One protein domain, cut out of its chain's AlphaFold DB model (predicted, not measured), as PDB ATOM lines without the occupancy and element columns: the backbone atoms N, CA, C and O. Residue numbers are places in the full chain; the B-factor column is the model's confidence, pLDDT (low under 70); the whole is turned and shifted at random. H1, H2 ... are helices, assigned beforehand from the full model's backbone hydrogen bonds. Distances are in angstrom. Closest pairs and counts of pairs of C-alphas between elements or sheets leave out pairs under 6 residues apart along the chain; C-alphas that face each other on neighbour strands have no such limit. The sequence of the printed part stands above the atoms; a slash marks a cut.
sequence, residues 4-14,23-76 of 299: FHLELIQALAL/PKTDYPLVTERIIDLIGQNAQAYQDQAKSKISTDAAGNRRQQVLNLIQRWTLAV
ATOM      1  N   PHE A   4      27.757  54.482 -33.944       79.31
ATOM      2  CA  PHE A   4      27.852  53.268 -34.753       79.31
ATOM      3  C   PHE A   4      27.829  51.981 -33.915       79.31
ATOM      4  O   PHE A   4      27.334  50.958 -34.387       79.31
ATOM      5  N   HIS A   5      28.315  52.023 -32.667       82.12
ATOM      6  CA  HIS A   5      28.214  50.884 -31.753       82.12
ATOM      7  C   HIS A   5      26.750  50.604 -31.408       82.12
ATOM      8  O   HIS A   5      26.348  49.446 -31.386       82.12
ATOM      9  N   LEU A   6      25.944  51.649 -31.178       85.88
ATOM     10  CA  LEU A   6      24.510  51.495 -30.910       85.88
ATOM     11  C   LEU A   6      23.786  50.879 -32.106       85.88
ATOM     12  O   LEU A   6      23.009  49.943 -31.931       85.88
ATOM     13  N   GLU A   7      24.074  51.356 -33.315       88.50
ATOM     14  CA  GLU A   7      23.487  50.809 -34.539       88.50
ATOM     15  C   GLU A   7      23.878  49.342 -34.769       88.50
ATOM     16  O   GLU A   7      23.042  48.542 -35.186       88.50
ATOM     17  N   LEU A   8      25.127  48.968 -34.471       88.00
ATOM     18  CA  LEU A   8      25.607  47.586 -34.558       88.00
ATOM     19  C   LEU A   8      24.904  46.683 -33.537       88.00
ATOM     20  O   LEU A   8      24.404  45.620 -33.897       88.00
ATOM     21  N   ILE A   9      24.816  47.121 -32.275       89.31
ATOM     22  CA  ILE A   9      24.113  46.385 -31.213       89.31
ATOM     23  C   ILE A   9      22.641  46.203 -31.585       89.31
ATOM     24  O   ILE A   9      22.108  45.101 -31.457       89.31
ATOM     25  N   GLN A  10      21.987  47.257 -32.080       92.50
ATOM     26  CA  GLN A  10      20.594  47.200 -32.507       92.50
ATOM     27  C   GLN A  10      20.405  46.228 -33.679       92.50
ATOM     28  O   GLN A  10      19.507  45.390 -33.619       92.50
ATOM     29  N   ALA A  11      21.254  46.284 -34.709       92.69
ATOM     30  CA  ALA A  11      21.185  45.364 -35.844       92.69
ATOM     31  C   ALA A  11      21.358  43.900 -35.409       92.69
ATOM     32  O   ALA A  11      20.562  43.040 -35.783       92.69
ATOM     33  N   LEU A  12      22.349  43.624 -34.555       90.81
ATOM     34  CA  LEU A  12      22.588  42.288 -34.010       90.81
ATOM     35  C   LEU A  12      21.405  41.801 -33.167       90.81
ATOM     36  O   LEU A  12      20.967  40.661 -33.329       90.81
ATOM     37  N   ALA A  13      20.841  42.657 -32.313       91.12
ATOM     38  CA  ALA A  13      19.668  42.317 -31.514       91.12
ATOM     39  C   ALA A  13      18.452  41.991 -32.398       91.12
ATOM     40  O   ALA A  13      17.749  41.015 -32.142       91.12
ATOM     41  N   LEU A  14      18.236  42.771 -33.460       94.75
ATOM     42  CA  LEU A  14      17.128  42.597 -34.401       94.75
ATOM     43  C   LEU A  14      17.351  41.471 -35.414       94.75
ATOM     44  O   LEU A  14      16.404  41.104 -36.102       94.75
ATOM     45  N   PRO A  23      16.785  34.003 -16.633       74.06
ATOM     46  CA  PRO A  23      17.174  34.553 -15.337       74.06
ATOM     47  C   PRO A  23      18.553  34.077 -14.859       74.06
ATOM     48  O   PRO A  23      19.087  34.652 -13.916       74.06
ATOM     49  N   LYS A  24      19.135  33.042 -15.481       80.75
ATOM     50  CA  LYS A  24      20.495  32.567 -15.187       80.75
ATOM     51  C   LYS A  24      21.574  33.289 -15.992       80.75
ATOM     52  O   LYS A  24      22.756  33.071 -15.739       80.75
ATOM     53  N   THR A  25      21.191  34.108 -16.970       79.88
ATOM     54  CA  THR A  25      22.153  34.855 -17.781       79.88
ATOM     55  C   THR A  25      22.728  36.011 -16.972       79.88
ATOM     56  O   THR A  25      22.004  36.897 -16.520       79.88
ATOM     57  N   ASP A  26      24.052  36.026 -16.846       82.06
ATOM     58  CA  ASP A  26      24.798  37.161 -16.313       82.06
ATOM     59  C   ASP A  26      24.845  38.280 -17.367       82.06
ATOM     60  O   ASP A  26      25.767  38.388 -18.177       82.06
ATOM     61  N   TYR A  27      23.774  39.076 -17.417       79.25
ATOM     62  CA  TYR A  27      23.645  40.202 -18.341       79.25
ATOM     63  C   TYR A  27      24.794  41.219 -18.234       79.25
ATOM     64  O   TYR A  27      25.243  41.666 -19.293       79.25
ATOM     65  N   PRO A  28      25.302  41.578 -17.036       81.12
ATOM     66  CA  PRO A  28      26.514  42.385 -16.906       81.12
ATOM     67  C   PRO A  28      27.711  41.801 -17.661       81.12
ATOM     68  O   PRO A  28      28.262  42.482 -18.528       81.12
ATOM     69  N   LEU A  29      28.050  40.530 -17.421       84.12
ATOM     70  CA  LEU A  29      29.181  39.869 -18.082       84.12
ATOM     71  C   LEU A  29      28.990  39.780 -19.604       84.12
ATOM     72  O   LEU A  29      29.923  39.990 -20.382       84.12
ATOM     73  N   VAL A  30      27.769  39.482 -20.054       85.19
ATOM     74  CA  VAL A  30      27.441  39.449 -21.487       85.19
ATOM     75  C   VAL A  30      27.581  40.837 -22.114       85.19
ATOM     76  O   VAL A  30      28.110  40.954 -23.218       85.19
ATOM     77  N   THR A  31      27.132  41.885 -21.422       82.38
ATOM     78  CA  THR A  31      27.204  43.270 -21.906       82.38
ATOM     79  C   THR A  31      28.652  43.731 -22.027       82.38
ATOM     80  O   THR A  31      29.023  44.276 -23.065       82.38
ATOM     81  N   GLU A  32      29.479  43.458 -21.016       85.62
ATOM     82  CA  GLU A  32      30.921  43.731 -21.042       85.62
ATOM     83  C   GLU A  32      31.585  43.036 -22.235       85.62
ATOM     84  O   GLU A  32      32.206  43.689 -23.074       85.62
ATOM     85  N   ARG A  33      31.327  41.736 -22.412       89.19
ATOM     86  CA  ARG A  33      31.866  40.968 -23.540       89.19
ATOM     87  C   ARG A  33      31.445  41.530 -24.898       89.19
ATOM     88  O   ARG A  33      32.242  41.521 -25.834       89.19
ATOM     89  N   ILE A  34      30.202  41.991 -25.039       86.44
ATOM     90  CA  ILE A  34      29.725  42.620 -26.279       86.44
ATOM     91  C   ILE A  34      30.486  43.923 -26.538       86.44
ATOM     92  O   ILE A  34      30.933  44.143 -27.662       86.44
ATOM     93  N   ILE A  35      30.656  44.769 -25.520       84.19
ATOM     94  CA  ILE A  35      31.389  46.035 -25.644       84.19
ATOM     95  C   ILE A  35      32.841  45.777 -26.061       84.19
ATOM     96  O   ILE A  35      33.325  46.424 -26.993       84.19
ATOM     97  N   ASP A  36      33.498  44.794 -25.449       87.25
ATOM     98  CA  ASP A  36      34.870  44.414 -25.786       87.25
ATOM     99  C   ASP A  36      34.989  43.904 -27.222       87.25
ATOM    100  O   ASP A  36      35.880  44.329 -27.958       87.25
ATOM    101  N   LEU A  37      34.073  43.034 -27.660       88.69
ATOM    102  CA  LEU A  37      34.055  42.520 -29.033       88.69
ATOM    103  C   LEU A  37      33.824  43.633 -30.060       88.69
ATOM    104  O   LEU A  37      34.450  43.632 -31.118       88.69
ATOM    105  N   ILE A  38      32.960  44.599 -29.752       83.25
ATOM    106  CA  ILE A  38      32.738  45.768 -30.611       83.25
ATOM    107  C   ILE A  38      34.011  46.616 -30.699       83.25
ATOM    108  O   ILE A  38      34.393  47.026 -31.797       83.25
ATOM    109  N   GLY A  39      34.693  46.836 -29.571       80.94
ATOM    110  CA  GLY A  39      35.975  47.541 -29.533       80.94
ATOM    111  C   GLY A  39      37.057  46.828 -30.347       80.94
ATOM    112  O   GLY A  39      37.736  47.458 -31.158       80.94
ATOM    113  N   GLN A  40      37.168  45.507 -30.201       84.94
ATOM    114  CA  GLN A  40      38.096  44.679 -30.975       84.94
ATOM    115  C   GLN A  40      37.780  44.711 -32.472       84.94
ATOM    116  O   GLN A  40      38.697  44.848 -33.277       84.94
ATOM    117  N   ASN A  41      36.502  44.642 -32.855       80.56
ATOM    118  CA  ASN A  41      36.090  44.748 -34.253       80.56
ATOM    119  C   ASN A  41      36.493  46.107 -34.844       80.56
ATOM    120  O   ASN A  41      37.127  46.169 -35.895       80.56
ATOM    121  N   ALA A  42      36.197  47.202 -34.137       74.75
ATOM    122  CA  ALA A  42      36.596  48.541 -34.561       74.75
ATOM    123  C   ALA A  42      38.123  48.659 -34.726       74.75
ATOM    124  O   ALA A  42      38.598  49.214 -35.719       74.75
ATOM    125  N   GLN A  43      38.892  48.092 -33.792       77.06
ATOM    126  CA  GLN A  43      40.353  48.076 -33.841       77.06
ATOM    127  C   GLN A  43      40.890  47.236 -35.011       77.06
ATOM    128  O   GLN A  43      41.770  47.697 -35.736       77.06
ATOM    129  N   ALA A  44      40.321  46.053 -35.259       78.75
ATOM    130  CA  ALA A  44      40.714  45.182 -36.365       78.75
ATOM    131  C   ALA A  44      40.590  45.888 -37.724       78.75
ATOM    132  O   ALA A  44      41.496  45.795 -38.552       78.75
ATOM    133  N   TYR A  45      39.531  46.676 -37.933       70.38
ATOM    134  CA  TYR A  45      39.390  47.506 -39.134       70.38
ATOM    135  C   TYR A  45      40.440  48.618 -39.223       70.38
ATOM    136  O   TYR A  45      40.986  48.878 -40.299       70.38
ATOM    137  N   GLN A  46      40.765  49.271 -38.101       67.94
ATOM    138  CA  GLN A  46      41.841  50.266 -38.079       67.94
ATOM    139  C   GLN A  46      43.202  49.645 -38.413       67.94
ATOM    140  O   GLN A  46      44.028  50.286 -39.069       67.94
ATOM    141  N   ASP A  47      43.431  48.401 -37.999       73.00
ATOM    142  CA  ASP A  47      44.677  47.683 -38.245       73.00
ATOM    143  C   ASP A  47      44.731  47.033 -39.634       73.00
ATOM    144  O   ASP A  47      45.813  46.946 -40.218       73.00
ATOM    145  N   GLN A  48      43.589  46.705 -40.249       67.81
ATOM    146  CA  GLN A  48      43.524  46.252 -41.642       67.81
ATOM    147  C   GLN A  48      44.126  47.293 -42.603       67.81
ATOM    148  O   GLN A  48      44.804  46.931 -43.567       67.81
ATOM    149  N   ALA A  49      43.990  48.591 -42.300       60.25
ATOM    150  CA  ALA A  49      44.639  49.682 -43.037       60.25
ATOM    151  C   ALA A  49      46.179  49.616 -43.028       60.25
ATOM    152  O   ALA A  49      46.823  50.144 -43.936       60.25
ATOM    153  N   LYS A  50      46.771  48.964 -42.021       62.72
ATOM    154  CA  LYS A  50      48.223  48.788 -41.872       62.72
ATOM    155  C   LYS A  50      48.729  47.503 -42.534       62.72
ATOM    156  O   LYS A  50      49.939  47.354 -42.708       62.72
ATOM    157  N   SER A  51      47.835  46.588 -42.916       62.44
ATOM    158  CA  SER A  51      48.213  45.337 -43.574       62.44
ATOM    159  C   SER A  51      48.663  45.589 -45.019       62.44
ATOM    160  O   SER A  51      47.969  46.231 -45.807       62.44
ATOM    161  N   LYS A  52      49.859  45.104 -45.374       60.41
ATOM    162  CA  LYS A  52      50.301  45.002 -46.771       60.41
ATOM    163  C   LYS A  52      49.835  43.648 -47.291       60.41
ATOM    164  O   LYS A  52      50.196  42.627 -46.715       60.41
ATOM    165  N   ILE A  53      49.022  43.650 -48.343       64.38
ATOM    166  CA  ILE A  53      48.365  42.443 -48.867       64.38
ATOM    167  C   ILE A  53      49.293  41.675 -49.811       64.38
ATOM    168  O   ILE A  53      49.196  40.456 -49.919       64.38
ATOM    169  N   SER A  54      50.215  42.360 -50.488       71.50
ATOM    170  CA  SER A  54      51.133  41.714 -51.431       71.50
ATOM    171  C   SER A  54      52.433  42.499 -51.632       71.50
ATOM    172  O   SER A  54      52.657  43.538 -51.009       71.50
ATOM    173  N   THR A  55      53.303  42.013 -52.517       76.25
ATOM    174  CA  THR A  55      54.471  42.755 -53.018       76.25
ATOM    175  C   THR A  55      54.102  43.827 -54.055       76.25
ATOM    176  O   THR A  55      54.936  44.678 -54.361       76.25
ATOM    177  N   ASP A  56      52.862  43.843 -54.563       82.69
ATOM    178  CA  ASP A  56      52.385  44.843 -55.522       82.69
ATOM    179  C   ASP A  56      52.097  46.185 -54.830       82.69
ATOM    180  O   ASP A  56      51.132  46.363 -54.081       82.69
ATOM    181  N   ALA A  57      52.950  47.168 -55.105       77.38
ATOM    182  CA  ALA A  57      52.833  48.508 -54.552       77.38
ATOM    183  C   ALA A  57      51.551  49.240 -54.998       77.38
ATOM    184  O   ALA A  57      51.010  50.029 -54.218       77.38
ATOM    185  N   ALA A  58      51.051  48.990 -56.215       78.75
ATOM    186  CA  ALA A  58      49.865  49.660 -56.747       78.75
ATOM    187  C   ALA A  58      48.578  49.106 -56.115       78.75
ATOM    188  O   ALA A  58      47.750  49.882 -55.625       78.75
ATOM    189  N   GLY A  59      48.445  47.779 -56.038       77.19
ATOM    190  CA  GLY A  59      47.358  47.099 -55.335       77.19
ATOM    191  C   GLY A  59      47.298  47.469 -53.853       77.19
ATOM    192  O   GLY A  59      46.231  47.819 -53.347       77.19
ATOM    193  N   ASN A  60      48.450  47.521 -53.174       76.00
ATOM    194  CA  ASN A  60      48.519  47.966 -51.781       76.00
ATOM    195  C   ASN A  60      48.074  49.425 -51.603       76.00
ATOM    196  O   ASN A  60      47.348  49.722 -50.658       76.00
ATOM    197  N   ARG A  61      48.457  50.340 -52.506       73.44
ATOM    198  CA  ARG A  61      48.002  51.744 -52.457       73.44
ATOM    199  C   ARG A  61      46.494  51.862 -52.632       73.44
ATOM    200  O   ARG A  61      45.848  52.590 -51.883       73.44
ATOM    201  N   ARG A  62      45.926  51.133 -53.598       75.31
ATOM    202  CA  ARG A  62      44.474  51.098 -53.819       75.31
ATOM    203  C   ARG A  62      43.749  50.597 -52.573       75.31
ATOM    204  O   ARG A  62      42.775  51.216 -52.149       75.31
ATOM    205  N   GLN A  63      44.251  49.530 -51.960       71.81
ATOM    206  CA  GLN A  63      43.668  49.004 -50.734       71.81
ATOM    207  C   GLN A  63      43.803  49.980 -49.560       71.81
ATOM    208  O   GLN A  63      42.851  50.155 -48.808       71.81
ATOM    209  N   GLN A  64      44.945  50.652 -49.409       71.50
ATOM    210  CA  GLN A  64      45.136  51.661 -48.363       71.50
ATOM    211  C   GLN A  64      44.116  52.796 -48.472       71.50
ATOM    212  O   GLN A  64      43.567  53.211 -47.455       71.50
ATOM    213  N   VAL A  65      43.813  53.265 -49.687       72.44
ATOM    214  CA  VAL A  65      42.774  54.282 -49.911       72.44
ATOM    215  C   VAL A  65      41.384  53.744 -49.561       72.44
ATOM    216  O   VAL A  65      40.632  54.431 -48.875       72.44
ATOM    217  N   LEU A  66      41.046  52.513 -49.961       71.19
ATOM    218  CA  LEU A  66      39.768  51.886 -49.598       71.19
ATOM    219  C   LEU A  66      39.620  51.726 -48.078       71.19
ATOM    220  O   LEU A  66      38.587  52.097 -47.525       71.19
ATOM    221  N   ASN A  67      40.665  51.253 -47.399       67.88
ATOM    222  CA  ASN A  67      40.684  51.093 -45.945       67.88
ATOM    223  C   ASN A  67      40.609  52.455 -45.231       67.88
ATOM    224  O   ASN A  67      39.966  52.574 -44.190       67.88
ATOM    225  N   LEU A  68      41.223  53.504 -45.793       67.44
ATOM    226  CA  LEU A  68      41.091  54.870 -45.287       67.44
ATOM    227  C   LEU A  68      39.644  55.356 -45.408       67.44
ATOM    228  O   LEU A  68      39.093  55.823 -44.419       67.44
ATOM    229  N   ILE A  69      39.001  55.192 -46.568       66.38
ATOM    230  CA  ILE A  69      37.589  55.562 -46.765       66.38
ATOM    231  C   ILE A  69      36.695  54.801 -45.777       66.38
ATOM    232  O   ILE A  69      35.898  55.428 -45.089       66.38
ATOM    233  N   GLN A  70      36.882  53.485 -45.635       64.12
ATOM    234  CA  GLN A  70      36.135  52.655 -44.681       64.12
ATOM    235  C   GLN A  70      36.312  53.125 -43.232       64.12
ATOM    236  O   GLN A  70      35.349  53.198 -42.470       64.12
ATOM    237  N   ARG A  71      37.535  53.502 -42.844       64.50
ATOM    238  CA  ARG A  71      37.820  54.060 -41.516       64.50
ATOM    239  C   ARG A  71      37.146  55.413 -41.314       64.50
ATOM    240  O   ARG A  71      36.637  55.687 -40.231       64.50
ATOM    241  N   TRP A  72      37.118  56.250 -42.347       60.03
ATOM    242  CA  TRP A  72      36.419  57.529 -42.301       60.03
ATOM    243  C   TRP A  72      34.907  57.338 -42.223       60.03
ATOM    244  O   TRP A  72      34.285  58.068 -41.475       60.03
ATOM    245  N   THR A  73      34.312  56.336 -42.874       59.66
ATOM    246  CA  THR A  73      32.865  56.054 -42.775       59.66
ATOM    247  C   THR A  73      32.444  55.437 -41.432       59.66
ATOM    248  O   THR A  73      31.264  55.478 -41.080       59.66
ATOM    249  N   LEU A  74      33.389  54.901 -40.645       60.50
ATOM    250  CA  LEU A  74      33.135  54.543 -39.240       60.50
ATOM    251  C   LEU A  74      32.940  55.796 -38.364       60.50
ATOM    252  O   LEU A  74      32.090  55.783 -37.480       60.50
ATOM    253  N   ALA A  75      33.675  56.880 -38.645       56.12
ATOM    254  CA  ALA A  75      33.640  58.129 -37.872       56.12
ATOM    255  C   ALA A  75      32.699  59.206 -38.459       56.12
ATOM    256  O   ALA A  75      32.093  59.987 -37.728       56.12
ATOM    257  N   VAL A  76      32.558  59.252 -39.785       57.94
ATOM    258  CA  VAL A  76      31.746  60.198 -40.560       57.94
ATOM    259  C   VAL A  76      30.503  59.463 -41.041       57.94
ATOM    260  O   VAL A  76      30.523  58.730 -42.027       57.94
TER     261      VAL A  76
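AT A GLANCE: This is residues 4 to 14 and 23 to 76 of the 299 residues of an uncharacterized protein of Mesorhizobium sp (UniProt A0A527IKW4). Two long helices, H2 and H3, make a loose, staggered helical hairpin: residues 45 to 48 of H2 touch residues 67 to 71 of H3, and the far parts of both helices reach out to opposite ends of a rod. The short helix H1 stands crosswise beside them, with its first residues near H2 and near the last turn of H3. The printed part has 65 residues, with three named helices in the order H1, H2, H3 and no named strand; its class is all helix. It is only just extended, close to loose, with a radius of gyration of the C-alphas of 16.2 A and spans of 55 by 23 by 16 A.

IN THESE COORDINATES: Find C-alpha 4 at (27.852, 53.268, -34.753); H1 runs from there to residue 14, 15.1 A. H2, residues 27 to 48, is 31.2 A long and begins at C-alpha 27 at (23.645, 40.202, -18.341). H3, residues 57 to 75, is 27.2 A long and ends at C-alpha 75 at (33.640, 58.129, -37.872).

HOW THE PARTS SIT: Look at His 5 and Ile 38: their C-alphas, the closest of H1 and H2, are 6.9 A apart, close but not clearly touching. These two helices run opposite ways at a steep tilt of 57 degrees. H1 and H3 are also close but not clearly touching, about perpendicular at 81 degrees; their closest C-alphas, of Phe 4 and Leu 74, are 7.0 A apart. H2 and H3 touch, closest at the C-alphas of Gln 46 and Arg 71, 6.5 A; they run opposite ways at 36 degrees, only just steep. Each O i to N i+4 pair is within hydrogen-bond range in H1 and H2, and 14 of 15 in H3.

THE WHOLE: The farthest C-alphas, of Pro 23 and Ala 58, are 54.9 A apart, and residues 23 to 33 and 54 to 59 stand free. Residues 15 to 22 are not printed; C-alphas 14 and 23 are 20.7 A apart across the cut. The link from H2 to H3 is short. Confidence is under 70 at residues 46, 48 to 53 and 67 to 76.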